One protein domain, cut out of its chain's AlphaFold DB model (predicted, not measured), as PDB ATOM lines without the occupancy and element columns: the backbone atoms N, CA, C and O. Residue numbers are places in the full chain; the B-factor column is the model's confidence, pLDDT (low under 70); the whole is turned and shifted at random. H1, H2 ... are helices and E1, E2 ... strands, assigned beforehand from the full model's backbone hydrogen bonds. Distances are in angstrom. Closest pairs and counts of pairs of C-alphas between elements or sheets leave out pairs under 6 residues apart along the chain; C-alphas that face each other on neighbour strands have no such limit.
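This is residues 5 to 199 of the 1181 residues of an uncharacterized protein of Biomphalaria glabrata (UniProt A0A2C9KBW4). A strongly twisted sheet of five strands makes one end of the domain and the helices H4, H5 and H6 gather at the other, with the long H6 reaching back to graze the sheet. A separate side of long links with the short helices H2 and H3 leaves the middle open, and little H1 covers E2 of the sheet. The printed part has 195 residues with six named helices and five named strands, in the order H1, E1, E2, E3, E4, E5, H2, H3, H4, H5, H6. The class is mixed, helices and strands, with under half of the residues in named elements; the sheet, E1 E2 E3 E4 E5, is antiparallel. The whole is loose, with a radius of gyration of the C-alphas of 20.4 A and spans of 57 by 43 by 41 A.

Find C-alpha 21 at (-28.982, 35.730, 13.082), where E1 begins; it runs through residues 21 to 25. Read on for E2, residues 30 to 36, 18.7 A; E3, 39 to 45, 18.7 A; E4, 51 to 57, 18.8 A; and E5, 60 to 66, 19.3 A. Before them stands H1, residues 11 to 15. Farther on come H2, residues 104 to 112, and H3, 132 to 135. Then look for H4, residues 150 to 160, 15.0 A; H5, 165 to 174, 14.0 A; and H6, 177 to 197, 29.4 A, ending at C-alpha 197 at (-27.873, 34.922, -10.454).

The strands form a meander, each the antiparallel neighbour of the one before. Look for N 31 and O 24 at 2.8 A between E1 and E2, N 32 and O 43 at 2.9 A between E2 and E3, N 52 and O 44 at 2.8 A between E3 and E4, and N 62 and O 55 at 2.8 A between E4 and E5. H1 is on the sheet, over E2, at a height of 8.6 A. H6 only grazes the sheet, with residues 186 to 197. H5 and H6, a helical hairpin, touch at a shallow tilt of 21 degrees, their closest C-alphas those of Cys 167 and Ala 180, 4.9 A. H4 touches H5 at a steep tilt of 57 degrees, closest at Ala 156 and Ile 168, C-alphas 5.0 A apart. H6 touches H4 with residues 177 to 184 alone. H2 and H3 are apart and touch no helix. Every O i to N i+4 pair is within hydrogen-bond range in H1, H2, H4, H5 and H6; H3 is too short for one.

The C-alphas farthest apart are those of Asp 27 and Thr 151, 59.7 A. The printed part has no cut. The links E5 to H2, H2 to H3 and H3 to H4 are long. Mean pLDDT of the printed part is 72.8; low stretches under 70 include residues 5 to 28, 119 to 130 and 190 to 199.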
ATOM      1  N   ALA A   5     -13.556  34.511  10.845       64.69
ATOM      2  CA  ALA A   5     -13.920  35.924  10.773       64.69
ATOM      3  C   ALA A   5     -12.968  36.748  11.652       64.69
ATOM      4  O   ALA A   5     -12.881  36.532  12.857       64.69
ATOM      5  N   GLY A   6     -12.201  37.666  11.052       58.81
ATOM      6  CA  GLY A   6     -11.210  38.471  11.787       58.81
ATOM      7  C   GLY A   6     -10.109  37.655  12.489       58.81
ATOM      8  O   GLY A   6      -9.545  38.122  13.471       58.81
ATOM      9  N   GLY A   7      -9.837  36.431  12.019       55.41
ATOM     10  CA  GLY A   7      -8.914  35.478  12.653       55.41
ATOM     11  C   GLY A   7      -9.548  34.560  13.708       55.41
ATOM     12  O   GLY A   7      -8.875  33.657  14.187       55.41
ATOM     13  N   ILE A   8     -10.830  34.741  14.036       55.84
ATOM     14  CA  ILE A   8     -11.571  33.934  15.017       55.84
ATOM     15  C   ILE A   8     -12.386  32.861  14.283       55.84
ATOM     16  O   ILE A   8     -13.053  33.173  13.295       55.84
ATOM     17  N   ASP A   9     -12.370  31.614  14.760       65.94
ATOM     18  CA  ASP A   9     -13.309  30.586  14.298       65.94
ATOM     19  C   ASP A   9     -14.700  30.843  14.893       65.94
ATOM     20  O   ASP A   9     -14.874  30.875  16.109       65.94
ATOM     21  N   VAL A  10     -15.692  31.031  14.023       66.56
ATOM     22  CA  VAL A  10     -17.091  31.308  14.394       66.56
ATOM     23  C   VAL A  10     -18.060  30.276  13.807       66.56
ATOM     24  O   VAL A  10     -19.271  30.486  13.707       66.56
ATOM     25  N   THR A  11     -17.525  29.121  13.412       63.50
ATOM     26  CA  THR A  11     -18.276  28.020  12.804       63.50
ATOM     27  C   THR A  11     -19.312  27.430  13.766       63.50
ATOM     28  O   THR A  11     -20.432  27.123  13.363       63.50
ATOM     29  N   THR A  12     -18.978  27.288  15.050       62.69
ATOM     30  CA  THR A  12     -19.910  26.802  16.085       62.69
ATOM     31  C   THR A  12     -21.110  27.729  16.263       62.69
ATOM     32  O   THR A  12     -22.236  27.269  16.442       62.69
ATOM     33  N   GLU A  13     -20.887  29.034  16.163       64.38
ATOM     34  CA  GLU A  13     -21.892  30.084  16.288       64.38
ATOM     35  C   GLU A  13     -22.813  30.099  15.059       64.38
ATOM     36  O   GLU A  13     -24.025  30.226  15.216       64.38
ATOM     37  N   PHE A  14     -22.271  29.849  13.860       69.00
ATOM     38  CA  PHE A  14     -23.060  29.616  12.644       69.00
ATOM     39  C   PHE A  14     -23.986  28.395  12.759       69.00
ATOM     40  O   PHE A  14     -25.123  28.456  12.293       69.00
ATOM     41  N   TYR A  15     -23.545  27.284  13.361       67.81
ATOM     42  CA  TYR A  15     -24.341  26.049  13.378       67.81
ATOM     43  C   TYR A  15     -25.427  25.982  14.471       67.81
ATOM     44  O   TYR A  15     -26.413  25.269  14.269       67.81
ATOM     45  N   LYS A  16     -25.339  26.768  15.557       67.19
ATOM     46  CA  LYS A  16     -26.372  26.842  16.620       67.19
ATOM     47  C   LYS A  16     -27.777  27.133  16.056       67.19
ATOM     48  O   LYS A  16     -27.948  27.983  15.188       67.19
ATOM     49  N   GLU A  17     -28.799  26.433  16.556       49.34
ATOM     50  CA  GLU A  17     -30.153  26.381  15.957       49.34
ATOM     51  C   GLU A  17     -31.050  27.625  16.188       49.34
ATOM     52  O   GLU A  17     -32.237  27.618  15.859       49.34
ATOM     53  N   SER A  18     -30.527  28.711  16.761       47.28
ATOM     54  CA  SER A  18     -31.322  29.849  17.245       47.28
ATOM     55  C   SER A  18     -31.651  30.907  16.174       47.28
ATOM     56  O   SER A  18     -31.291  32.069  16.338       47.28
ATOM     57  N   GLN A  19     -32.402  30.508  15.133       47.88
ATOM     58  CA  GLN A  19     -32.961  31.370  14.063       47.88
ATOM     59  C   GLN A  19     -31.921  32.093  13.160       47.88
ATOM     60  O   GLN A  19     -30.727  32.077  13.457       47.88
ATOM     61  N   PRO A  20     -32.316  32.665  11.995       49.38
ATOM     62  CA  PRO A  20     -31.414  33.497  11.187       49.38
ATOM     63  C   PRO A  20     -30.918  34.698  11.998       49.38
ATOM     64  O   PRO A  20     -31.712  35.471  12.535       49.38
ATOM     65  N   GLY A  21     -29.597  34.850  12.096       62.03
ATOM     66  CA  GLY A  21     -28.982  35.730  13.082       62.03
ATOM     67  C   GLY A  21     -27.573  36.186  12.724       62.03
ATOM     68  O   GLY A  21     -26.927  35.671  11.806       62.03
ATOM     69  N   ILE A  22     -27.119  37.190  13.473       59.00
ATOM     70  CA  ILE A  22     -25.754  37.715  13.443       59.00
ATOM     71  C   ILE A  22     -24.851  36.748  14.213       59.00
ATOM     72  O   ILE A  22     -25.112  36.441  15.374       59.00
ATOM     73  N   ILE A  23     -23.788  36.298  13.556       64.81
ATOM     74  CA  ILE A  23     -22.734  35.436  14.110       64.81
ATOM     75  C   ILE A  23     -21.581  36.318  14.590       64.81
ATOM     76  O   ILE A  23     -21.053  36.137  15.682       64.81
ATOM     77  N   VAL A  24     -21.227  37.313  13.770       65.38
ATOM     78  CA  VAL A  24     -20.229  38.346  14.059       65.38
ATOM     79  C   VAL A  24     -20.789  39.688  13.615       65.38
ATOM     80  O   VAL A  24     -21.337  39.803  12.521       65.38
ATOM     81  N   SER A  25     -20.622  40.719  14.439       63.66
ATOM     82  CA  SER A  25     -20.809  42.109  14.031       63.66
ATOM     83  C   SER A  25     -19.701  42.948  14.644       63.66
ATOM     84  O   SER A  25     -19.557  43.004  15.861       63.66
ATOM     85  N   THR A  26     -18.938  43.599  13.781       64.31
ATOM     86  CA  THR A  26     -17.894  44.573  14.104       64.31
ATOM     87  C   THR A  26     -18.086  45.791  13.205       64.31
ATOM     88  O   THR A  26     -18.805  45.709  12.209       64.31
ATOM     89  N   ASP A  27     -17.410  46.899  13.501       54.47
ATOM     90  CA  ASP A  27     -17.508  48.124  12.695       54.47
ATOM     91  C   ASP A  27     -16.954  47.962  11.262       54.47
ATOM     92  O   ASP A  27     -17.157  48.833  10.418       54.47
ATOM     93  N   THR A  28     -16.254  46.855  10.972       60.72
ATOM     94  CA  THR A  28     -15.585  46.574   9.688       60.72
ATOM     95  C   THR A  28     -16.092  45.325   8.959       60.72
ATOM     96  O   THR A  28     -15.832  45.181   7.764       60.72
ATOM     97  N   LEU A  29     -16.813  44.431   9.643       74.38
ATOM     98  CA  LEU A  29     -17.309  43.156   9.111       74.38
ATOM     99  C   LEU A  29     -18.538  42.673   9.894       74.38
ATOM    100  O   LEU A  29     -18.496  42.559  11.124       74.38
ATOM    101  N   SER A  30     -19.589  42.282   9.175       75.38
ATOM    102  CA  SER A  30     -20.674  41.444   9.687       75.38
ATOM    103  C   SER A  30     -20.640  40.055   9.045       75.38
ATOM    104  O   SER A  30     -20.286  39.905   7.877       75.38
ATOM    105  N   VAL A  31     -21.012  39.025   9.807       79.56
ATOM    106  CA  VAL A  31     -21.227  37.663   9.301       79.56
ATOM    107  C   VAL A  31     -22.568  37.160   9.829       79.56
ATOM    108  O   VAL A  31     -22.798  37.153  11.041       79.56
ATOM    109  N   THR A  32     -23.459  36.750   8.929       76.81
ATOM    110  CA  THR A  32     -24.821  36.279   9.224       76.81
ATOM    111  C   THR A  32     -25.061  34.863   8.701       76.81
ATOM    112  O   THR A  32     -24.476  34.428   7.705       76.81
ATOM    113  N   ARG A  33     -25.949  34.131   9.388       77.12
ATOM    114  CA  ARG A  33     -26.531  32.875   8.891       77.12
ATOM    115  C   ARG A  33     -27.835  33.194   8.177       77.12
ATOM    116  O   ARG A  33     -28.769  33.685   8.810       77.12
ATOM    117  N   GLU A  34     -27.932  32.827   6.906       72.00
ATOM    118  CA  GLU A  34     -29.177  32.917   6.143       72.00
ATOM    119  C   GLU A  34     -29.638  31.546   5.643       72.00
ATOM    120  O   GLU A  34     -28.868  30.584   5.550       72.00
ATOM    121  N   TYR A  35     -30.938  31.446   5.362       70.25
ATOM    122  CA  TYR A  35     -31.589  30.219   4.924       70.25
ATOM    123  C   TYR A  35     -32.588  30.543   3.812       70.25
ATOM    124  O   TYR A  35     -33.560  31.259   4.040       70.25
ATOM    125  N   SER A  36     -32.347  30.028   2.607       58.88
ATOM    126  CA  SER A  36     -33.205  30.255   1.438       58.88
ATOM    127  C   SER A  36     -33.212  29.024   0.538       58.88
ATOM    128  O   SER A  36     -32.201  28.333   0.413       58.88
ATOM    129  N   ASN A  37     -34.364  28.711  -0.065       58.84
ATOM    130  CA  ASN A  37     -34.556  27.561  -0.958       58.84
ATOM    131  C   ASN A  37     -33.991  26.234  -0.401       58.84
ATOM    132  O   ASN A  37     -33.380  25.444  -1.120       58.84
ATOM    133  N   ASN A  38     -34.197  26.003   0.903       60.31
ATOM    134  CA  ASN A  38     -33.725  24.839   1.665       60.31
ATOM    135  C   ASN A  38     -32.185  24.689   1.764       60.31
ATOM    136  O   ASN A  38     -31.689  23.633   2.158       60.31
ATOM    137  N   LYS A  39     -31.426  25.745   1.431       68.31
ATOM    138  CA  LYS A  39     -29.967  25.858   1.582       68.31
ATOM    139  C   LYS A  39     -29.643  26.762   2.777       68.31
ATOM    140  O   LYS A  39     -30.257  27.817   2.932       68.31
ATOM    141  N   THR A  40     -28.638  26.394   3.575       73.19
ATOM    142  CA  THR A  40     -28.019  27.317   4.547       73.19
ATOM    143  C   THR A  40     -26.841  28.018   3.876       73.19
ATOM    144  O   THR A  40     -26.041  27.349   3.219       73.19
ATOM    145  N   MET A  41     -26.715  29.331   4.056       78.94
ATOM    146  CA  MET A  41     -25.624  30.135   3.501       78.94
ATOM    147  C   MET A  41     -24.965  31.015   4.565       78.94
ATOM    148  O   MET A  41     -25.625  31.503   5.486       78.94
ATOM    149  N   VAL A  42     -23.653  31.199   4.427       84.19
ATOM    150  CA  VAL A  42     -22.884  32.232   5.128       84.19
ATOM    151  C   VAL A  42     -23.002  33.506   4.308       84.19
ATOM    152  O   VAL A  42     -22.775  33.454   3.100       84.19
ATOM    153  N   VAL A  43     -23.314  34.635   4.935       82.50
ATOM    154  CA  VAL A  43     -23.247  35.949   4.284       82.50
ATOM    155  C   VAL A  43     -22.277  36.821   5.070       82.50
ATOM    156  O   VAL A  43     -22.446  37.015   6.269       82.50
ATOM    157  N   ALA A  44     -21.233  37.311   4.403       81.38
ATOM    158  CA  ALA A  44     -20.282  38.274   4.944       81.38
ATOM    159  C   ALA A  44     -20.570  39.653   4.339       81.38
ATOM    160  O   ALA A  44     -20.572  39.790   3.115       81.38
ATOM    161  N   GLY A  45     -20.829  40.658   5.173       76.06
ATOM    162  CA  GLY A  45     -21.135  42.028   4.763       76.06
ATOM    163  C   GLY A  45     -20.076  43.020   5.236       76.06
ATOM    164  O   GLY A  45     -19.557  42.910   6.348       76.06
ATOM    165  N   PHE A  46     -19.771  44.010   4.400       75.12
ATOM    166  CA  PHE A  46     -18.767  45.038   4.671       75.12
ATOM    167  C   PHE A  46     -19.403  46.443   4.685       75.12
ATOM    168  O   PHE A  46     -20.357  46.685   3.941       75.12
ATOM    169  N   PRO A  47     -18.868  47.417   5.454       64.38
ATOM    170  CA  PRO A  47     -19.355  48.805   5.460       64.38
ATOM    171  C   PRO A  47     -19.317  49.508   4.095       64.38
ATOM    172  O   PRO A  47     -20.008  50.500   3.895       64.38
ATOM    173  N   SER A  48     -18.535  48.983   3.147       61.03
ATOM    174  CA  SER A  48     -18.496  49.397   1.739       61.03
ATOM    175  C   SER A  48     -19.758  49.037   0.939       61.03
ATOM    176  O   SER A  48     -19.815  49.329  -0.252       61.03
ATOM    177  N   GLY A  49     -20.734  48.350   1.543       60.00
ATOM    178  CA  GLY A  49     -21.929  47.824   0.874       60.00
ATOM    179  C   GLY A  49     -21.686  46.532   0.085       60.00
ATOM    180  O   GLY A  49     -22.643  45.911  -0.374       60.00
ATOM    181  N   VAL A  50     -20.428  46.099  -0.046       73.44
ATOM    182  CA  VAL A  50     -20.068  44.796  -0.616       73.44
ATOM    183  C   VAL A  50     -20.551  43.681   0.312       73.44
ATOM    184  O   VAL A  50     -20.429  43.779   1.535       73.44
ATOM    185  N   SER A  51     -21.057  42.592  -0.264       75.56
ATOM    186  CA  SER A  51     -21.308  41.349   0.468       75.56
ATOM    187  C   SER A  51     -20.921  40.113  -0.341       75.56
ATOM    188  O   SER A  51     -20.947  40.114  -1.571       75.56
ATOM    189  N   ILE A  52     -20.532  39.055   0.367       81.31
ATOM    190  CA  ILE A  52     -20.120  37.767  -0.195       81.31
ATOM    191  C   ILE A  52     -21.009  36.689   0.423       81.31
ATOM    192  O   ILE A  52     -21.055  36.575   1.649       81.31
ATOM    193  N   LYS A  53     -21.696  35.890  -0.397       78.31
ATOM    194  CA  LYS A  53     -22.481  34.738   0.080       78.31
ATOM    195  C   LYS A  53     -21.779  33.436  -0.277       78.31
ATOM    196  O   LYS A  53     -21.320  33.282  -1.402       78.31
ATOM    197  N   VAL A  54     -21.727  32.486   0.653       82.81
ATOM    198  CA  VAL A  54     -21.069  31.185   0.465       82.81
ATOM    199  C   VAL A  54     -22.000  30.055   0.895       82.81
ATOM    200  O   VAL A  54     -22.496  30.044   2.024       82.81
ATOM    201  N   TYR A  55     -22.245  29.087   0.010       77.50
ATOM    202  CA  TYR A  55     -23.108  27.930   0.283       77.50
ATOM    203  C   TYR A  55     -22.804  26.734  -0.621       77.50
ATOM    204  O   TYR A  55     -21.998  26.812  -1.544       77.50
ATOM    205  N   ILE A  56     -23.461  25.605  -0.350       72.44
ATOM    206  CA  ILE A  56     -23.316  24.367  -1.124       72.44
ATOM    207  C   ILE A  56     -24.540  24.180  -2.032       72.44
ATOM    208  O   ILE A  56     -25.680  24.215  -1.563       72.44
ATOM    209  N   ALA A  57     -24.314  23.976  -3.330       64.56
ATOM    210  CA  ALA A  57     -25.338  23.658  -4.328       64.56
ATOM    211  C   ALA A  57     -24.715  22.914  -5.522       64.56
ATOM    212  O   ALA A  57     -23.526  23.062  -5.777       64.56
ATOM    213  N   ALA A  58     -25.494  22.092  -6.240       64.19
ATOM    214  CA  ALA A  58     -25.001  21.266  -7.356       64.19
ATOM    215  C   ALA A  58     -23.720  20.458  -7.008       64.19
ATOM    216  O   ALA A  58     -22.806  20.329  -7.815       64.19
ATOM    217  N   LYS A  59     -23.645  19.945  -5.765       60.84
ATOM    218  CA  LYS A  59     -22.480  19.261  -5.146       60.84
ATOM    219  C   LYS A  59     -21.195  20.106  -5.016       60.84
ATOM    220  O   LYS A  59     -20.187  19.586  -4.546       60.84
ATOM    221  N   SER A  60     -21.253  21.390  -5.350       60.06
ATOM    222  CA  SER A  60     -20.134  22.334  -5.361       60.06
ATOM    223  C   SER A  60     -20.279  23.399  -4.273       60.06
ATOM    224  O   SER A  60     -21.373  23.636  -3.752       60.06
ATOM    225  N   LEU A  61     -19.174  24.069  -3.942       65.50
ATOM    226  CA  LEU A  61     -19.196  25.315  -3.178       65.50
ATOM    227  C   LEU A  61     -19.455  26.470  -4.155       65.50
ATOM    228  O   LEU A  61     -18.677  26.656  -5.088       65.50
ATOM    229  N   LEU A  62     -20.529  27.230  -3.949       69.88
ATOM    230  CA  LEU A  62     -20.794  28.465  -4.686       69.88
ATOM    231  C   LEU A  62     -20.443  29.675  -3.819       69.88
ATOM    232  O   LEU A  62     -20.688  29.680  -2.608       69.88
ATOM    233  N   ILE A  63     -19.877  30.691  -4.471       74.00
ATOM    234  CA  ILE A  63     -19.533  31.988  -3.891       74.00
ATOM    235  C   ILE A  63     -20.186  33.060  -4.768       74.00
ATOM    236  O   ILE A  63     -19.865  33.175  -5.948       74.00
ATOM    237  N   GLU A  64     -21.113  33.824  -4.197       72.56
ATOM    238  CA  GLU A  64     -21.735  34.990  -4.832       72.56
ATOM    239  C   GLU A  64     -21.059  36.263  -4.322       72.56
ATOM    240  O   GLU A  64     -20.870  36.416  -3.114       72.56
ATOM    241  N   TYR A  65     -20.766  37.202  -5.220       71.44
ATOM    242  CA  TYR A  65     -20.280  38.539  -4.879       71.44
ATOM    243  C   TYR A  65     -21.352  39.563  -5.252       71.44
ATOM    244  O   TYR A  65     -21.706  39.690  -6.421       71.44
ATOM    245  N   ASN A  66     -21.859  40.303  -4.269       69.56
ATOM    246  CA  ASN A  66     -22.726  41.457  -4.485       69.56
ATOM    247  C   ASN A  66     -21.898  42.723  -4.233       69.56
ATOM    248  O   ASN A  66     -21.422  42.954  -3.118       69.56
ATOM    249  N   VAL A  67     -21.686  43.510  -5.287       70.25
ATOM    250  CA  VAL A  67     -20.790  44.670  -5.307       70.25
ATOM    251  C   VAL A  67     -21.598  45.902  -5.727       70.25
ATOM    252  O   VAL A  67     -22.175  45.891  -6.815       70.25
ATOM    253  N   PRO A  68     -21.655  46.974  -4.911       68.81
ATOM    254  CA  PRO A  68     -22.365  48.194  -5.277       68.81
ATOM    255  C   PRO A  68     -21.843  48.814  -6.580       68.81
ATOM    256  O   PRO A  68     -20.643  48.827  -6.848       68.81
ATOM    257  N   LYS A  69     -22.748  49.390  -7.376       67.50
ATOM    258  CA  LYS A  69     -22.434  49.919  -8.715       67.50
ATOM    259  C   LYS A  69     -21.392  51.051  -8.730       67.50
ATOM    260  O   LYS A  69     -20.758  51.300  -9.742       67.50
ATOM    261  N   GLU A  70     -21.151  51.711  -7.601       68.69
ATOM    262  CA  GLU A  70     -20.075  52.703  -7.450       68.69
ATOM    263  C   GLU A  70     -18.646  52.131  -7.582       68.69
ATOM    264  O   GLU A  70     -17.718  52.902  -7.813       68.69
ATOM    265  N   TYR A  71     -18.466  50.804  -7.511       69.94
ATOM    266  CA  TYR A  71     -17.186  50.122  -7.764       69.94
ATOM    267  C   TYR A  71     -17.005  49.670  -9.233       69.94
ATOM    268  O   TYR A  71     -16.005  49.029  -9.566       69.94
ATOM    269  N   GLU A  72     -17.938  50.010 -10.129       71.81
ATOM    270  CA  GLU A  72     -17.846  49.733 -11.569       71.81
ATOM    271  C   GLU A  72     -16.602  50.426 -12.173       71.81
ATOM    272  O   GLU A  72     -16.436  51.640 -12.050       71.81
ATOM    273  N   ASN A  73     -15.731  49.668 -12.852       69.62
ATOM    274  CA  ASN A  73     -14.384  50.060 -13.326       69.62
ATOM    275  C   ASN A  73     -13.283  50.243 -12.248       69.62
ATOM    276  O   ASN A  73     -12.200  50.724 -12.584       69.62
ATOM    277  N   PHE A  74     -13.499  49.862 -10.981       66.75
ATOM    278  CA  PHE A  74     -12.478  49.984  -9.916       66.75
ATOM    279  C   PHE A  74     -11.768  48.668  -9.534       66.75
ATOM    280  O   PHE A  74     -10.907  48.672  -8.652       66.75
ATOM    281  N   THR A  75     -12.092  47.540 -10.174       61.53
ATOM    282  CA  THR A  75     -11.438  46.240  -9.928       61.53
ATOM    283  C   THR A  75     -10.232  46.021 -10.841       61.53
ATOM    284  O   THR A  75     -10.213  46.499 -11.968       61.53
ATOM    285  N   VAL A  76      -9.242  45.248 -10.379       58.78
ATOM    286  CA  VAL A  76      -8.117  44.758 -11.196       58.78
ATOM    287  C   VAL A  76      -7.748  43.352 -10.719       58.78
ATOM    288  O   VAL A  76      -7.514  43.162  -9.525       58.78
ATOM    289  N   GLY A  77      -7.661  42.368 -11.619       60.75
ATOM    290  CA  GLY A  77      -7.190  41.024 -11.272       60.75
ATOM    291  C   GLY A  77      -7.607  39.926 -12.252       60.75
ATOM    292  O   GLY A  77      -8.005  40.192 -13.379       60.75
ATOM    293  N   LEU A  78      -7.543  38.679 -11.778       56.50
ATOM    294  CA  LEU A  78      -7.799  37.443 -12.541       56.50
ATOM    295  C   LEU A  78      -9.256  37.307 -13.045       56.50
ATOM    296  O   LEU A  78      -9.535  36.459 -13.882       56.50
ATOM    297  N   LEU A  79     -10.174  38.145 -12.549       55.88
ATOM    298  CA  LEU A  79     -11.587  38.219 -12.956       55.88
ATOM    299  C   LEU A  79     -11.892  39.429 -13.867       55.88
ATOM    300  O   LEU A  79     -13.057  39.755 -14.074       55.88
ATOM    301  N   GLY A  80     -10.862  40.112 -14.381       63.09
ATOM    302  CA  GLY A  80     -11.007  41.250 -15.290       63.09
ATOM    303  C   GLY A  80     -11.495  42.548 -14.639       63.09
ATOM    304  O   GLY A  80     -11.424  42.744 -13.417       63.09
ATOM    305  N   ASN A  81     -11.978  43.459 -15.486       67.62
ATOM    306  CA  ASN A  81     -12.625  44.698 -15.065       67.62
ATOM    307  C   ASN A  81     -14.126  44.468 -14.821       67.62
ATOM    308  O   ASN A  81     -14.855  44.000 -15.690       67.62
ATOM    309  N   PHE A  82     -14.626  44.862 -13.650       69.25
ATOM    310  CA  PHE A  82     -16.053  44.845 -13.333       69.25
ATOM    311  C   PHE A  82     -16.738  46.059 -13.981       69.25
ATOM    312  O   PHE A  82     -16.950  47.089 -13.345       69.25
ATOM    313  N   ASN A  83     -16.986  45.961 -15.288       70.56
ATOM    314  CA  ASN A  83     -17.555  47.019 -16.137       70.56
ATOM    315  C   ASN A  83     -18.541  46.490 -17.209       70.56
ATOM    316  O   ASN A  83     -19.077  47.273 -17.992       70.56
ATOM    317  N   GLY A  84     -18.766  45.171 -17.273       66.81
ATOM    318  CA  GLY A  84     -19.635  44.531 -18.269       66.81
ATOM    319  C   GLY A  84     -19.066  44.460 -19.693       66.81
ATOM    320  O   GLY A  84     -19.814  44.147 -20.619       66.81
ATOM    321  N   ASN A  85     -17.777  44.749 -19.893       72.94
ATOM    322  CA  ASN A  85     -17.102  44.648 -21.181       72.94
ATOM    323  C   ASN A  85     -16.283  43.351 -21.279       72.94
ATOM    324  O   ASN A  85     -15.323  43.148 -20.544       72.94
ATOM    325  N   THR A  86     -16.614  42.498 -22.246       73.50
ATOM    326  CA  THR A  86     -15.898  41.231 -22.478       73.50
ATOM    327  C   THR A  86     -14.537  41.428 -23.159       73.50
ATOM    328  O   THR A  86     -13.699  40.530 -23.137       73.50
ATOM    329  N   ASP A  87     -14.293  42.590 -23.784       74.75
ATOM    330  CA  ASP A  87     -13.037  42.864 -24.498       74.75
ATOM    331  C   ASP A  87     -11.841  43.172 -23.572       74.75
ATOM    332  O   ASP A  87     -10.706  43.179 -24.051       74.75
ATOM    333  N   ASP A  88     -12.054  43.407 -22.268       73.81
ATOM    334  CA  ASP A  88     -10.990  43.630 -21.272       73.81
ATOM    335  C   ASP A  88     -11.052  42.707 -20.038       73.81
ATOM    336  O   ASP A  88     -10.570  43.059 -18.963       73.81
ATOM    337  N   GLU A  89     -11.550  41.476 -20.198       75.25
ATOM    338  CA  GLU A  89     -11.483  40.440 -19.150       75.25
ATOM    339  C   GLU A  89     -10.041  39.944 -18.895       75.25
ATOM    340  O   GLU A  89      -9.617  39.777 -17.749       75.25
ATOM    341  N   PHE A  90      -9.237  39.754 -19.948       78.06
ATOM    342  CA  PHE A  90      -7.898  39.154 -19.854       78.06
ATOM    343  C   PHE A  90      -6.769  40.183 -19.647       78.06
ATOM    344  O   PHE A  90      -5.834  40.280 -20.450       78.06
ATOM    345  N   ILE A  91      -6.826  40.961 -18.562       79.19
ATOM    346  CA  ILE A  91      -5.774  41.940 -18.223       79.19
ATOM    347  C   ILE A  91      -4.579  41.262 -17.537       79.19
ATOM    348  O   ILE A  91      -4.706  40.573 -16.525       79.19
ATOM    349  N   LEU A  92      -3.384  41.481 -18.081       78.56
ATOM    350  CA  LEU A  92      -2.126  40.982 -17.530       78.56
ATOM    351  C   LEU A  92      -1.635  41.852 -16.348       78.56
ATOM    352  O   LEU A  92      -1.963  43.038 -16.292       78.56
ATOM    353  N   PRO A  93      -0.778  41.337 -15.436       75.38
ATOM    354  CA  PRO A  93      -0.297  42.080 -14.255       75.38
ATOM    355  C   PRO A  93       0.456  43.397 -14.538       75.38
ATOM    356  O   PRO A  93       0.724  44.174 -13.625       75.38
ATOM    357  N   ASN A  94       0.830  43.647 -15.794       79.62
ATOM    358  CA  ASN A  94       1.464  44.874 -16.284       79.62
ATOM    359  C   ASN A  94       0.458  45.917 -16.832       79.62
ATOM    360  O   ASN A  94       0.888  46.956 -17.331       79.62
ATOM    361  N   GLY A  95      -0.848  45.630 -16.801       74.62
ATOM    362  CA  GLY A  95      -1.913  46.485 -17.333       74.62
ATOM    363  C   GLY A  95      -2.181  46.363 -18.840       74.62
ATOM    364  O   GLY A  95      -2.934  47.174 -19.374       74.62
ATOM    365  N   THR A  96      -1.592  45.392 -19.553       83.38
ATOM    366  CA  THR A  96      -1.916  45.149 -20.975       83.38
ATOM    367  C   THR A  96      -2.965  44.052 -21.137       83.38
ATOM    368  O   THR A  96      -2.843  42.996 -20.520       83.38
ATOM    369  N   VAL A  97      -3.959  44.276 -21.997       81.50
ATOM    370  CA  VAL A  97      -5.025  43.307 -22.306       81.50
ATOM    371  C   VAL A  97      -4.537  42.264 -23.320       81.50
ATOM    372  O   VAL A  97      -3.903  42.622 -24.317       81.50
ATOM    373  N   LEU A  98      -4.833  40.984 -23.085       81.56
ATOM    374  CA  LEU A  98      -4.624  39.905 -24.056       81.56
ATOM    375  C   LEU A  98      -5.768  39.905 -25.101       81.56
ATOM    376  O   LEU A  98      -6.927  39.989 -24.703       81.56
ATOM    377  N   PRO A  99      -5.501  39.800 -26.421       82.12
ATOM    378  CA  PRO A  99      -6.551  39.873 -27.444       82.12
ATOM    379  C   PRO A  99      -7.634  38.793 -27.302       82.12
ATOM    380  O   PRO A  99      -7.316  37.617 -27.119       82.12
ATOM    381  N   THR A 100      -8.903  39.160 -27.502       72.69
ATOM    382  CA  THR A 100     -10.066  38.256 -27.379       72.69
ATOM    383  C   THR A 100     -10.128  37.130 -28.419       72.69
ATOM    384  O   THR A 100     -10.941  36.218 -28.300       72.69
ATOM    385  N   ASN A 101      -9.240  37.138 -29.418       80.00
ATOM    386  CA  ASN A 101      -9.076  36.071 -30.408       80.00
ATOM    387  C   ASN A 101      -7.890  35.120 -30.120       80.00
ATOM    388  O   ASN A 101      -7.475  34.393 -31.026       80.00
ATOM    389  N   SER A 102      -7.315  35.165 -28.913       82.06
ATOM    390  CA  SER A 102      -6.201  34.299 -28.494       82.06
ATOM    391  C   SER A 102      -6.634  32.837 -28.333       82.06
ATOM    392  O   SER A 102      -7.756  32.549 -27.924       82.06
ATOM    393  N   SER A 103      -5.735  31.900 -28.632       83.94
ATOM    394  CA  SER A 103      -5.968  30.460 -28.456       83.94
ATOM    395  C   SER A 103      -5.962  30.021 -26.984       83.94
ATOM    396  O   SER A 103      -5.378  30.687 -26.128       83.94
ATOM    397  N   GLU A 104      -6.535  28.842 -26.695       81.12
ATOM    398  CA  GLU A 104      -6.502  28.198 -25.365       81.12
ATOM    399  C   GLU A 104      -5.060  28.144 -24.793       81.12
ATOM    400  O   GLU A 104      -4.838  28.406 -23.609       81.12
ATOM    401  N   ARG A 105      -4.060  27.899 -25.656       85.31
ATOM    402  CA  ARG A 105      -2.627  27.847 -25.312       85.31
ATOM    403  C   ARG A 105      -2.013  29.221 -25.039       85.31
ATOM    404  O   ARG A 105      -1.224  29.361 -24.104       85.31
ATOM    405  N   GLU A 106      -2.374  30.241 -25.815       84.38
ATOM    406  CA  GLU A 106      -1.926  31.618 -25.570       84.38
ATOM    407  C   GLU A 106      -2.513  32.162 -24.262       84.38
ATOM    408  O   GLU A 106      -1.769  32.703 -23.447       84.38
ATOM    409  N   ILE A 107      -3.804  31.930 -23.998       84.38
ATOM    410  CA  ILE A 107      -4.456  32.296 -22.730       84.38
ATOM    411  C   ILE A 107      -3.759  31.601 -21.548       84.38
ATOM    412  O   ILE A 107      -3.428  32.256 -20.556       84.38
ATOM    413  N   TYR A 108      -3.456  30.304 -21.654       84.69
ATOM    414  CA  TYR A 108      -2.779  29.581 -20.578       84.69
ATOM    415  C   TYR A 108      -1.353  30.098 -20.297       84.69
ATOM    416  O   TYR A 108      -1.037  30.448 -19.156       84.69
ATOM    417  N   HIS A 109      -0.479  30.181 -21.308       84.50
ATOM    418  CA  HIS A 109       0.924  30.556 -21.071       84.50
ATOM    419  C   HIS A 109       1.146  32.064 -20.893       84.50
ATOM    420  O   HIS A 109       2.081  32.434 -20.183       84.50
ATOM    421  N   HIS A 110       0.323  32.934 -21.492       83.94
ATOM    422  CA  HIS A 110       0.506  34.389 -21.388       83.94
ATOM    423  C   HIS A 110      -0.323  35.025 -20.267       83.94
ATOM    424  O   HIS A 110       0.190  35.932 -19.620       83.94
ATOM    425  N   PHE A 111      -1.554  34.562 -20.001       82.88
ATOM    426  CA  PHE A 111      -2.406  35.102 -18.931       82.88
ATOM    427  C   PHE A 111      -2.382  34.231 -17.669       82.88
ATOM    428  O   PHE A 111      -1.952  34.708 -16.619       82.88
ATOM    429  N   ALA A 112      -2.768  32.952 -17.746       79.25
ATOM    430  CA  ALA A 112      -2.931  32.130 -16.539       79.25
ATOM    431  C   ALA A 112      -1.603  31.914 -15.785       79.25
ATOM    432  O   ALA A 112      -1.549  32.085 -14.567       79.25
ATOM    433  N   LYS A 113      -0.502  31.633 -16.499       80.94
ATOM    434  CA  LYS A 113       0.842  31.547 -15.896       80.94
ATOM    435  C   LYS A 113       1.388  32.887 -15.389       80.94
ATOM    436  O   LYS A 113       2.186  32.879 -14.454       80.94
ATOM    437  N   ALA A 114       0.966  34.027 -15.942       80.50
ATOM    438  CA  ALA A 114       1.396  35.343 -15.453       80.50
ATOM    439  C   ALA A 114       0.768  35.706 -14.094       80.50
ATOM    440  O   ALA A 114       1.373  36.445 -13.321       80.50
ATOM    441  N   TRP A 115      -0.405  35.147 -13.787       76.56
ATOM    442  CA  TRP A 115      -1.096  35.279 -12.499       76.56
ATOM    443  C   TRP A 115      -0.824  34.113 -11.522       76.56
ATOM    444  O   TRP A 115      -1.501  33.992 -10.500       76.56
ATOM    445  N   ALA A 116       0.162  33.247 -11.795       76.69
ATOM    446  CA  ALA A 116       0.460  32.087 -10.954       76.69
ATOM    447  C   ALA A 116       0.949  32.487  -9.542       76.69
ATOM    448  O   ALA A 116       2.016  33.081  -9.363       76.69
ATOM    449  N   VAL A 117       0.165  32.122  -8.525       71.56
ATOM    450  CA  VAL A 117       0.468  32.347  -7.102       71.56
ATOM    451  C   VAL A 117       1.677  31.503  -6.687       71.56
ATOM    452  O   VAL A 117       1.706  30.309  -6.958       71.56
ATOM    453  N   ASN A 118       2.668  32.091  -6.016       72.38
ATOM    454  CA  ASN A 118       3.882  31.395  -5.572       72.38
ATOM    455  C   ASN A 118       3.902  31.205  -4.042       72.38
ATOM    456  O   ASN A 118       3.026  31.698  -3.331       72.38
ATOM    457  N   SER A 119       4.922  30.519  -3.522       68.06
ATOM    458  CA  SER A 119       5.076  30.206  -2.091       68.06
ATOM    459  C   SER A 119       5.074  31.420  -1.158       68.06
ATOM    460  O   SER A 119       4.690  31.289  -0.000       68.06
ATOM    461  N   THR A 120       5.454  32.606  -1.643       69.00
ATOM    462  CA  THR A 120       5.445  33.854  -0.855       69.00
ATOM    463  C   THR A 120       4.160  34.674  -1.007       69.00
ATOM    464  O   THR A 120       3.984  35.659  -0.293       69.00
ATOM    465  N   THR A 121       3.259  34.285  -1.920       68.94
ATOM    466  CA  THR A 121       1.983  34.978  -2.186       68.94
ATOM    467  C   THR A 121       0.739  34.117  -1.947       68.94
ATOM    468  O   THR A 121      -0.375  34.625  -2.076       68.94
ATOM    469  N   SER A 122       0.888  32.839  -1.585       69.50
ATOM    470  CA  SER A 122      -0.246  31.978  -1.235       69.50
ATOM    471  C   SER A 122      -0.821  32.323   0.138       69.50
ATOM    472  O   SER A 122      -0.092  32.448   1.119       69.50
ATOM    473  N   VAL A 123      -2.149  32.427   0.201       60.12
ATOM    474  CA  VAL A 123      -2.927  32.616   1.439       60.12
ATOM    475  C   VAL A 123      -3.503  31.301   1.986       60.12
ATOM    476  O   VAL A 123      -4.186  31.302   3.008       60.12
ATOM    477  N   PHE A 124      -3.248  30.174   1.316       58.78
ATOM    478  CA  PHE A 124      -3.691  28.854   1.764       58.78
ATOM    479  C   PHE A 124      -2.714  28.242   2.774       58.78
ATOM    480  O   PHE A 124      -1.499  28.392   2.660       58.78
ATOM    481  N   SER A 125      -3.259  27.510   3.746       55.97
ATOM    482  CA  SER A 125      -2.487  26.664   4.662       55.97
ATOM    483  C   SER A 125      -2.403  25.235   4.123       55.97
ATOM    484  O   SER A 125      -3.401  24.707   3.637       55.97
ATOM    485  N   TYR A 126      -1.230  24.615   4.248       66.56
ATOM    486  CA  TYR A 126      -0.929  23.251   3.797       66.56
ATOM    487  C   TYR A 126      -0.631  22.344   5.003       66.56
ATOM    488  O   TYR A 126      -0.336  22.857   6.089       66.56
ATOM    489  N   LEU A 127      -0.715  21.016   4.855       54.56
ATOM    490  CA  LEU A 127      -0.383  20.098   5.953       54.56
ATOM    491  C   LEU A 127       1.137  20.022   6.176       54.56
ATOM    492  O   LEU A 127       1.948  20.465   5.362       54.56
ATOM    493  N   SER A 128       1.551  19.450   7.307       48.22
ATOM    494  CA  SER A 128       2.973  19.343   7.655       48.22
ATOM    495  C   SER A 128       3.724  18.425   6.679       48.22
ATOM    496  O   SER A 128       3.532  17.209   6.690       48.22
ATOM    497  N   GLY A 129       4.579  19.020   5.843       59.47
ATOM    498  CA  GLY A 129       5.293  18.350   4.746       59.47
ATOM    499  C   GLY A 129       4.809  18.735   3.341       59.47
ATOM    500  O   GLY A 129       5.442  18.341   2.364       59.47
ATOM    501  N   GLU A 130       3.738  19.522   3.236       68.25
ATOM    502  CA  GLU A 130       3.185  20.048   1.984       68.25
ATOM    503  C   GLU A 130       3.512  21.543   1.808       68.25
ATOM    504  O   GLU A 130       3.771  22.267   2.772       68.25
ATOM    505  N   SER A 131       3.492  22.026   0.565       71.12
ATOM    506  CA  SER A 131       3.683  23.440   0.213       71.12
ATOM    507  C   SER A 131       2.904  23.791  -1.063       71.12
ATOM    508  O   SER A 131       2.262  22.937  -1.679       71.12
ATOM    509  N   THR A 132       3.013  25.035  -1.543       67.12
ATOM    510  CA  THR A 132       2.579  25.374  -2.912       67.12
ATOM    511  C   THR A 132       3.209  24.461  -3.966       67.12
ATOM    512  O   THR A 132       2.578  24.198  -4.979       67.12
ATOM    513  N   GLU A 133       4.422  23.952  -3.739       68.69
ATOM    514  CA  GLU A 133       5.187  23.134  -4.691       68.69
ATOM    515  C   GLU A 133       4.771  21.652  -4.673       68.69
ATOM    516  O   GLU A 133       5.097  20.922  -5.604       68.69
ATOM    517  N   THR A 134       4.038  21.193  -3.648       72.50
ATOM    518  CA  THR A 134       3.414  19.854  -3.651       72.50
ATOM    519  C   THR A 134       2.019  19.864  -4.278       72.50
ATOM    520  O   THR A 134       1.554  18.825  -4.737       72.50
ATOM    521  N   TYR A 135       1.361  21.029  -4.321       63.88
ATOM    522  CA  TYR A 135       0.044  21.220  -4.944       63.88
ATOM    523  C   TYR A 135       0.092  21.839  -6.350       63.88
ATOM    524  O   TYR A 135      -0.875  21.724  -7.101       63.88
ATOM    525  N   GLN A 136       1.206  22.460  -6.738       65.44
ATOM    526  CA  GLN A 136       1.483  22.872  -8.111       65.44
ATOM    527  C   GLN A 136       2.419  21.866  -8.764       65.44
ATOM    528  O   GLN A 136       3.550  21.688  -8.329       65.44
ATOM    529  N   HIS A 137       1.972  21.248  -9.852       66.12
ATOM    530  CA  HIS A 137       2.831  20.425 -10.694       66.12
ATOM    531  C   HIS A 137       3.520  21.343 -11.726       66.12
ATOM    532  O   HIS A 137       2.853  21.793 -12.658       66.12
ATOM    533  N   PRO A 138       4.821  21.674 -11.593       64.81
ATOM    534  CA  PRO A 138       5.455  22.737 -12.388       64.81
ATOM    535  C   PRO A 138       5.590  22.393 -13.880       64.81
ATOM    536  O   PRO A 138       5.701  23.290 -14.712       64.81
ATOM    537  N   GLU A 139       5.547  21.103 -14.218       69.94
ATOM    538  CA  GLU A 139       5.529  20.591 -15.594       69.94
ATOM    539  C   GLU A 139       4.099  20.348 -16.119       69.94
ATOM    540  O   GLU A 139       3.926  19.746 -17.174       69.94
ATOM    541  N   PHE A 140       3.053  20.768 -15.392       75.75
ATOM    542  CA  PHE A 140       1.684  20.676 -15.902       75.75
ATOM    543  C   PHE A 140       1.486  21.677 -17.040       75.75
ATOM    544  O   PHE A 140       1.637  22.888 -16.873       75.75
ATOM    545  N   GLU A 141       1.099  21.151 -18.191       76.25
ATOM    546  CA  GLU A 141       0.481  21.890 -19.277       76.25
ATOM    547  C   GLU A 141      -0.872  21.205 -19.533       76.25
ATOM    548  O   GLU A 141      -0.908  19.971 -19.594       76.25
ATOM    549  N   PRO A 142      -1.995  21.945 -19.583       74.62
ATOM    550  CA  PRO A 142      -3.291  21.335 -19.835       74.62
ATOM    551  C   PRO A 142      -3.322  20.744 -21.246       74.62
ATOM    552  O   PRO A 142      -2.684  21.260 -22.158       74.62
ATOM    553  N   PHE A 143      -4.102  19.682 -21.424       79.19
ATOM    554  CA  PHE A 143      -4.488  19.204 -22.749       79.19
ATOM    555  C   PHE A 143      -5.228  20.319 -23.501       79.19
ATOM    556  O   PHE A 143      -6.070  20.987 -22.900       79.19
ATOM    557  N   TYR A 144      -4.955  20.510 -24.792       82.81
ATOM    558  CA  TYR A 144      -5.649  21.518 -25.604       82.81
ATOM    559  C   TYR A 144      -6.516  20.895 -26.689       82.81
ATOM    560  O   TYR A 144      -6.244  19.812 -27.212       82.81
ATOM    561  N   ARG A 145      -7.566  21.609 -27.095       76.25
ATOM    562  CA  ARG A 145      -8.531  21.099 -28.075       76.25
ATOM    563  C   ARG A 145      -7.949  20.924 -29.482       76.25
ATOM    564  O   ARG A 145      -8.522  20.178 -30.275       76.25
ATOM    565  N   ASP A 146      -6.833  21.583 -29.799       79.88
ATOM    566  CA  ASP A 146      -6.094  21.414 -31.058       79.88
ATOM    567  C   ASP A 146      -5.193  20.162 -31.082       79.88
ATOM    568  O   ASP A 146      -4.775  19.732 -32.157       79.88
ATOM    569  N   GLU A 147      -4.952  19.534 -29.927       80.56
ATOM    570  CA  GLU A 147      -4.210  18.270 -29.785       80.56
ATOM    571  C   GLU A 147      -5.119  17.031 -29.918       80.56
ATOM    572  O   GLU A 147      -4.637  15.908 -30.087       80.56
ATOM    573  N   ALA A 148      -6.441  17.223 -29.862       81.25
ATOM    574  CA  ALA A 148      -7.441  16.162 -29.909       81.25
ATOM    575  C   ALA A 148      -7.687  15.614 -31.331       81.25
ATOM    576  O   ALA A 148      -7.770  16.363 -32.306       81.25
ATOM    577  N   ASP A 149      -7.912  14.298 -31.458       83.50
ATOM    578  CA  ASP A 149      -8.307  13.698 -32.741       83.50
ATOM    579  C   ASP A 149      -9.654  14.279 -33.235       83.50
ATOM    580  O   ASP A 149     -10.645  14.232 -32.498       83.50
ATOM    581  N   PRO A 150      -9.763  14.751 -34.493       84.56
ATOM    582  CA  PRO A 150     -10.999  15.342 -35.008       84.56
ATOM    583  C   PRO A 150     -12.237  14.432 -34.936       84.56
ATOM    584  O   PRO A 150     -13.360  14.932 -34.849       84.56
ATOM    585  N   THR A 151     -12.075  13.101 -34.943       84.88
ATOM    586  CA  THR A 151     -13.197  12.159 -34.775       84.88
ATOM    587  C   THR A 151     -13.564  11.938 -33.308       84.88
ATOM    588  O   THR A 151     -14.715  11.605 -33.022       84.88
ATOM    589  N   ALA A 152     -12.627  12.124 -32.373       84.06
ATOM    590  CA  ALA A 152     -12.916  12.193 -30.942       84.06
ATOM    591  C   ALA A 152     -13.675  13.487 -30.609       84.06
ATOM    592  O   ALA A 152     -14.732  13.418 -29.986       84.06
ATOM    593  N   VAL A 153     -13.230  14.638 -31.134       86.19
ATOM    594  CA  VAL A 153     -13.915  15.940 -30.978       86.19
ATOM    595  C   VAL A 153     -15.344  15.899 -31.532       86.19
ATOM    596  O   VAL A 153     -16.265  16.418 -30.901       86.19
ATOM    597  N   ALA A 154     -15.566  15.232 -32.670       86.25
ATOM    598  CA  ALA A 154     -16.908  15.038 -33.220       86.25
ATOM    599  C   ALA A 154     -17.827  14.220 -32.287       86.25
ATOM    600  O   ALA A 154     -18.970  14.612 -32.066       86.25
ATOM    601  N   LYS A 155     -17.327  13.127 -31.688       88.31
ATOM    602  CA  LYS A 155     -18.079  12.308 -30.710       88.31
ATOM    603  C   LYS A 155     -18.333  13.061 -29.400       88.31
ATOM    604  O   LYS A 155     -19.402  12.918 -28.816       88.31
ATOM    605  N   ALA A 156     -17.370  13.873 -28.960       88.06
ATOM    606  CA  ALA A 156     -17.511  14.744 -27.796       88.06
ATOM    607  C   ALA A 156     -18.680  15.719 -28.003       88.06
ATOM    608  O   ALA A 156     -19.591  15.785 -27.184       88.06
ATOM    609  N   LYS A 157     -18.714  16.400 -29.155       89.25
ATOM    610  CA  LYS A 157     -19.809  17.301 -29.546       89.25
ATOM    611  C   LYS A 157     -21.152  16.581 -29.725       89.25
ATOM    612  O   LYS A 157     -22.176  17.145 -29.357       89.25
ATOM    613  N   GLU A 158     -21.168  15.339 -30.214       90.19
ATOM    614  CA  GLU A 158     -22.390  14.517 -30.307       90.19
ATOM    615  C   GLU A 158     -22.999  14.212 -28.922       90.19
ATOM    616  O   GLU A 158     -24.218  14.259 -28.762       90.19
ATOM    617  N   LEU A 159     -22.167  13.954 -27.904       89.69
ATOM    618  CA  LEU A 159     -22.609  13.725 -26.521       89.69
ATOM    619  C   LEU A 159     -22.981  15.036 -25.800       89.69
ATOM    620  O   LEU A 159     -24.024  15.141 -25.146       89.69
ATOM    621  N   CYS A 160     -22.121  16.044 -25.912       88.69
ATOM    622  CA  CYS A 160     -22.145  17.253 -25.093       88.69
ATOM    623  C   CYS A 160     -22.958  18.407 -25.693       88.69
ATOM    624  O   CYS A 160     -23.435  19.259 -24.948       88.69
ATOM    625  N   GLY A 161     -23.164  18.426 -27.012       85.50
ATOM    626  CA  GLY A 161     -23.565  19.626 -27.747       85.50
ATOM    627  C   GLY A 161     -22.369  20.543 -28.030       85.50
ATOM    628  O   GLY A 161     -21.324  20.440 -27.393       85.50
ATOM    629  N   ASP A 162     -22.507  21.446 -29.003       82.62
ATOM    630  CA  ASP A 162     -21.388  22.251 -29.512       82.62
ATOM    631  C   ASP A 162     -20.811  23.287 -28.528       82.62
ATOM    632  O   ASP A 162     -19.676  23.713 -28.742       82.62
ATOM    633  N   THR A 163     -21.568  23.663 -27.488       77.00
ATOM    634  CA  THR A 163     -21.293  24.767 -26.541       77.00
ATOM    635  C   THR A 163     -20.966  24.318 -25.110       77.00
ATOM    636  O   THR A 163     -20.643  25.144 -24.254       77.00
ATOM    637  N   ASN A 164     -21.062  23.022 -24.794       83.06
ATOM    638  CA  ASN A 164     -20.747  22.524 -23.452       83.06
ATOM    639  C   ASN A 164     -19.262  22.134 -23.370       83.06
ATOM    640  O   ASN A 164     -18.910  20.958 -23.319       83.06
ATOM    641  N   ASP A 165     -18.389  23.146 -23.394       83.44
ATOM    642  CA  ASP A 165     -16.931  22.968 -23.437       83.44
ATOM    643  C   ASP A 165     -16.373  22.092 -22.310       83.44
ATOM    644  O   ASP A 165     -15.480  21.295 -22.567       83.44
ATOM    645  N   ALA A 166     -16.930  22.176 -21.097       82.50
ATOM    646  CA  ALA A 166     -16.509  21.352 -19.963       82.50
ATOM    647  C   ALA A 166     -16.793  19.856 -20.198       82.50
ATOM    648  O   ALA A 166     -15.898  19.033 -20.053       82.50
ATOM    649  N   CYS A 167     -18.003  19.504 -20.653       87.56
ATOM    650  CA  CYS A 167     -18.321  18.128 -21.052       87.56
ATOM    651  C   CYS A 167     -17.446  17.660 -22.226       87.56
ATOM    652  O   CYS A 167     -16.969  16.525 -22.217       87.56
ATOM    653  N   ILE A 168     -17.221  18.521 -23.233       88.12
ATOM    654  CA  ILE A 168     -16.352  18.198 -24.377       88.12
ATOM    655  C   ILE A 168     -14.941  17.874 -23.878       88.12
ATOM    656  O   ILE A 168     -14.363  16.876 -24.301       88.12
ATOM    657  N   PHE A 169     -14.401  18.701 -22.983       86.69
ATOM    658  CA  PHE A 169     -13.061  18.557 -22.427       86.69
ATOM    659  C   PHE A 169     -12.920  17.273 -21.607       86.69
ATOM    660  O   PHE A 169     -12.054  16.453 -21.905       86.69
ATOM    661  N   ASP A 170     -13.822  17.041 -20.651       86.12
ATOM    662  CA  ASP A 170     -13.813  15.834 -19.822       86.12
ATOM    663  C   ASP A 170     -13.950  14.565 -20.670       86.12
ATOM    664  O   ASP A 170     -13.237  13.588 -20.436       86.12
ATOM    665  N   TYR A 171     -14.796  14.577 -21.707       87.88
ATOM    666  CA  TYR A 171     -14.904  13.449 -22.634       87.88
ATOM    667  C   TYR A 171     -13.619  13.222 -23.445       87.88
ATOM    668  O   TYR A 171     -13.239  12.077 -23.676       87.88
ATOM    669  N   LEU A 172     -12.938  14.286 -23.878       87.38
ATOM    670  CA  LEU A 172     -11.683  14.178 -24.632       87.38
ATOM    671  C   LEU A 172     -10.498  13.720 -23.771       87.38
ATOM    672  O   LEU A 172      -9.621  13.031 -24.284       87.38
ATOM    673  N   VAL A 173     -10.475  14.080 -22.485       84.38
ATOM    674  CA  VAL A 173      -9.393  13.722 -21.552       84.38
ATOM    675  C   VAL A 173      -9.596  12.337 -20.923       84.38
ATOM    676  O   VAL A 173      -8.615  11.652 -20.640       84.38
ATOM    677  N   THR A 174     -10.844  11.900 -20.706       86.75
ATOM    678  CA  THR A 174     -11.146  10.636 -19.998       86.75
ATOM    679  C   THR A 174     -11.687   9.506 -20.881       86.75
ATOM    680  O   THR A 174     -11.659   8.353 -20.458       86.75
ATOM    681  N   GLU A 175     -12.224   9.818 -22.067       83.75
ATOM    682  CA  GLU A 175     -13.108   8.957 -22.883       83.75
ATOM    683  C   GLU A 175     -14.376   8.426 -22.158       83.75
ATOM    684  O   GLU A 175     -15.171   7.684 -22.747       83.75
ATOM    685  N   ASP A 176     -14.624   8.828 -20.904       89.12
ATOM    686  CA  ASP A 176     -15.720   8.330 -20.073       89.12
ATOM    687  C   ASP A 176     -17.025   9.099 -20.345       89.12
ATOM    688  O   ASP A 176     -17.142  10.316 -20.165       89.12
ATOM    689  N   LYS A 177     -18.047   8.355 -20.779       88.12
ATOM    690  CA  LYS A 177     -19.375   8.889 -21.101       88.12
ATOM    691  C   LYS A 177     -20.214   9.206 -19.873       88.12
ATOM    692  O   LYS A 177     -21.010  10.138 -19.941       88.12
ATOM    693  N   GLU A 178     -20.090   8.442 -18.793       84.81
ATOM    694  CA  GLU A 178     -20.848   8.689 -17.566       84.81
ATOM    695  C   GLU A 178     -20.264   9.896 -16.829       84.81
ATOM    696  O   GLU A 178     -21.023  10.773 -16.419       84.81
ATOM    697  N   PHE A 179     -18.931  10.009 -16.774       83.81
ATOM    698  CA  PHE A 179     -18.250  11.181 -16.219       83.81
ATOM    699  C   PHE A 179     -18.565  12.459 -17.012       83.81
ATOM    700  O   PHE A 179     -19.106  13.408 -16.448       83.81
ATOM    701  N   ALA A 180     -18.356  12.462 -18.336       85.19
ATOM    702  CA  ALA A 180     -18.663  13.630 -19.164       85.19
ATOM    703  C   ALA A 180     -20.156  14.013 -19.129       85.19
ATOM    704  O   ALA A 180     -20.489  15.197 -19.103       85.19
ATOM    705  N   THR A 181     -21.075  13.039 -19.063       85.25
ATOM    706  CA  THR A 181     -22.514  13.325 -18.902       85.25
ATOM    707  C   THR A 181     -22.830  13.896 -17.515       85.25
ATOM    708  O   THR A 181     -23.690  14.768 -17.405       85.25
ATOM    709  N   ALA A 182     -22.126  13.475 -16.459       82.88
ATOM    710  CA  ALA A 182     -22.258  14.083 -15.137       82.88
ATOM    711  C   ALA A 182     -21.768  15.542 -15.134       82.88
ATOM    712  O   ALA A 182     -22.474  16.401 -14.607       82.88
ATOM    713  N   THR A 183     -20.640  15.847 -15.789       83.75
ATOM    714  CA  THR A 183     -20.175  17.231 -16.004       83.75
ATOM    715  C   THR A 183     -21.160  18.034 -16.848       83.75
ATOM    716  O   THR A 183     -21.440  19.188 -16.525       83.75
ATOM    717  N   LYS A 184     -21.755  17.429 -17.884       85.62
ATOM    718  CA  LYS A 184     -22.798  18.061 -18.703       85.62
ATOM    719  C   LYS A 184     -23.977  18.517 -17.848       85.62
ATOM    720  O   LYS A 184     -24.305  19.696 -17.869       85.62
ATOM    721  N   VAL A 185     -24.552  17.599 -17.065       83.31
ATOM    722  CA  VAL A 185     -25.690  17.877 -16.176       83.31
ATOM    723  C   VAL A 185     -25.302  18.878 -15.088       83.31
ATOM    724  O   VAL A 185     -26.069  19.792 -14.821       83.31
ATOM    725  N   ALA A 186     -24.103  18.776 -14.506       77.31
ATOM    726  CA  ALA A 186     -23.626  19.744 -13.520       77.31
ATOM    727  C   ALA A 186     -23.475  21.157 -14.114       77.31
ATOM    728  O   ALA A 186     -23.854  22.126 -13.462       77.31
ATOM    729  N   LYS A 187     -22.981  21.286 -15.357       77.56
ATOM    730  CA  LYS A 187     -22.922  22.573 -16.067       77.56
ATOM    731  C   LYS A 187     -24.316  23.068 -16.472       77.56
ATOM    732  O   LYS A 187     -24.565  24.254 -16.332       77.56
ATOM    733  N   GLU A 188     -25.237  22.205 -16.894       77.69
ATOM    734  CA  GLU A 188     -26.623  22.591 -17.219       77.69
ATOM    735  C   GLU A 188     -27.407  23.038 -15.964       77.69
ATOM    736  O   GLU A 188     -28.087  24.064 -15.993       77.69
ATOM    737  N   GLU A 189     -27.255  22.347 -14.827       72.19
ATOM    738  CA  GLU A 189     -27.766  22.795 -13.519       72.19
ATOM    739  C   GLU A 189     -27.127  24.127 -13.092       72.19
ATOM    740  O   GLU A 189     -27.819  25.017 -12.592       72.19
ATOM    741  N   MET A 190     -25.818  24.292 -13.308       67.38
ATOM    742  CA  MET A 190     -25.091  25.518 -12.977       67.38
ATOM    743  C   MET A 190     -25.464  26.691 -13.893       67.38
ATOM    744  O   MET A 190     -25.587  27.800 -13.394       67.38
ATOM    745  N   GLU A 191     -25.711  26.480 -15.187       67.69
ATOM    746  CA  GLU A 191     -26.184  27.517 -16.115       67.69
ATOM    747  C   GLU A 191     -27.593  27.997 -15.744       67.69
ATOM    748  O   GLU A 191     -27.843  29.200 -15.735       67.69
ATOM    749  N   VAL A 192     -28.492  27.094 -15.332       66.50
ATOM    750  CA  VAL A 192     -29.807  27.477 -14.780       66.50
ATOM    751  C   VAL A 192     -29.654  28.296 -13.492       66.50
ATOM    752  O   VAL A 192     -30.376  29.278 -13.305       66.50
ATOM    753  N   VAL A 193     -28.694  27.952 -12.625       62.97
ATOM    754  CA  VAL A 193     -28.366  28.764 -11.441       62.97
ATOM    755  C   VAL A 193     -27.780  30.122 -11.843       62.97
ATOM    756  O   VAL A 193     -28.270  31.136 -11.361       62.97
ATOM    757  N   ILE A 194     -26.820  30.189 -12.767       61.94
ATOM    758  CA  ILE A 194     -26.216  31.441 -13.259       61.94
ATOM    759  C   ILE A 194     -27.277  32.361 -13.877       61.94
ATOM    760  O   ILE A 194     -27.277  33.554 -13.596       61.94
ATOM    761  N   ILE A 195     -28.243  31.825 -14.626       59.72
ATOM    762  CA  ILE A 195     -29.372  32.601 -15.168       59.72
ATOM    763  C   ILE A 195     -30.265  33.168 -14.046       59.72
ATOM    764  O   ILE A 195     -30.805  34.259 -14.201       59.72
ATOM    765  N   SER A 196     -30.382  32.490 -12.896       55.03
ATOM    766  CA  SER A 196     -31.039  33.053 -11.701       55.03
ATOM    767  C   SER A 196     -30.165  34.029 -10.894       55.03
ATOM    768  O   SER A 196     -30.704  34.819 -10.124       55.03
ATOM    769  N   LEU A 197     -28.841  34.010 -11.085       53.50
ATOM    770  CA  LEU A 197     -27.873  34.922 -10.454       53.50
ATOM    771  C   LEU A 197     -27.558  36.163 -11.303       53.50
ATOM    772  O   LEU A 197     -27.043  37.142 -10.777       53.50
ATOM    773  N   ALA A 198     -27.918  36.154 -12.587       56.97
ATOM    774  CA  ALA A 198     -27.898  37.323 -13.467       56.97
ATOM    775  C   ALA A 198     -29.011  38.349 -13.151       56.97
ATOM    776  O   ALA A 198     -29.127  39.354 -13.844       56.97
ATOM    777  N   ASN A 199     -29.834  38.087 -12.129       62.25
ATOM    778  CA  ASN A 199     -30.828  39.010 -11.591       62.25
ATOM    779  C   ASN A 199     -30.166  39.988 -10.609       62.25
ATOM    780  O   ASN A 199     -29.696  39.577  -9.540       62.25
TER     781      ASN A 199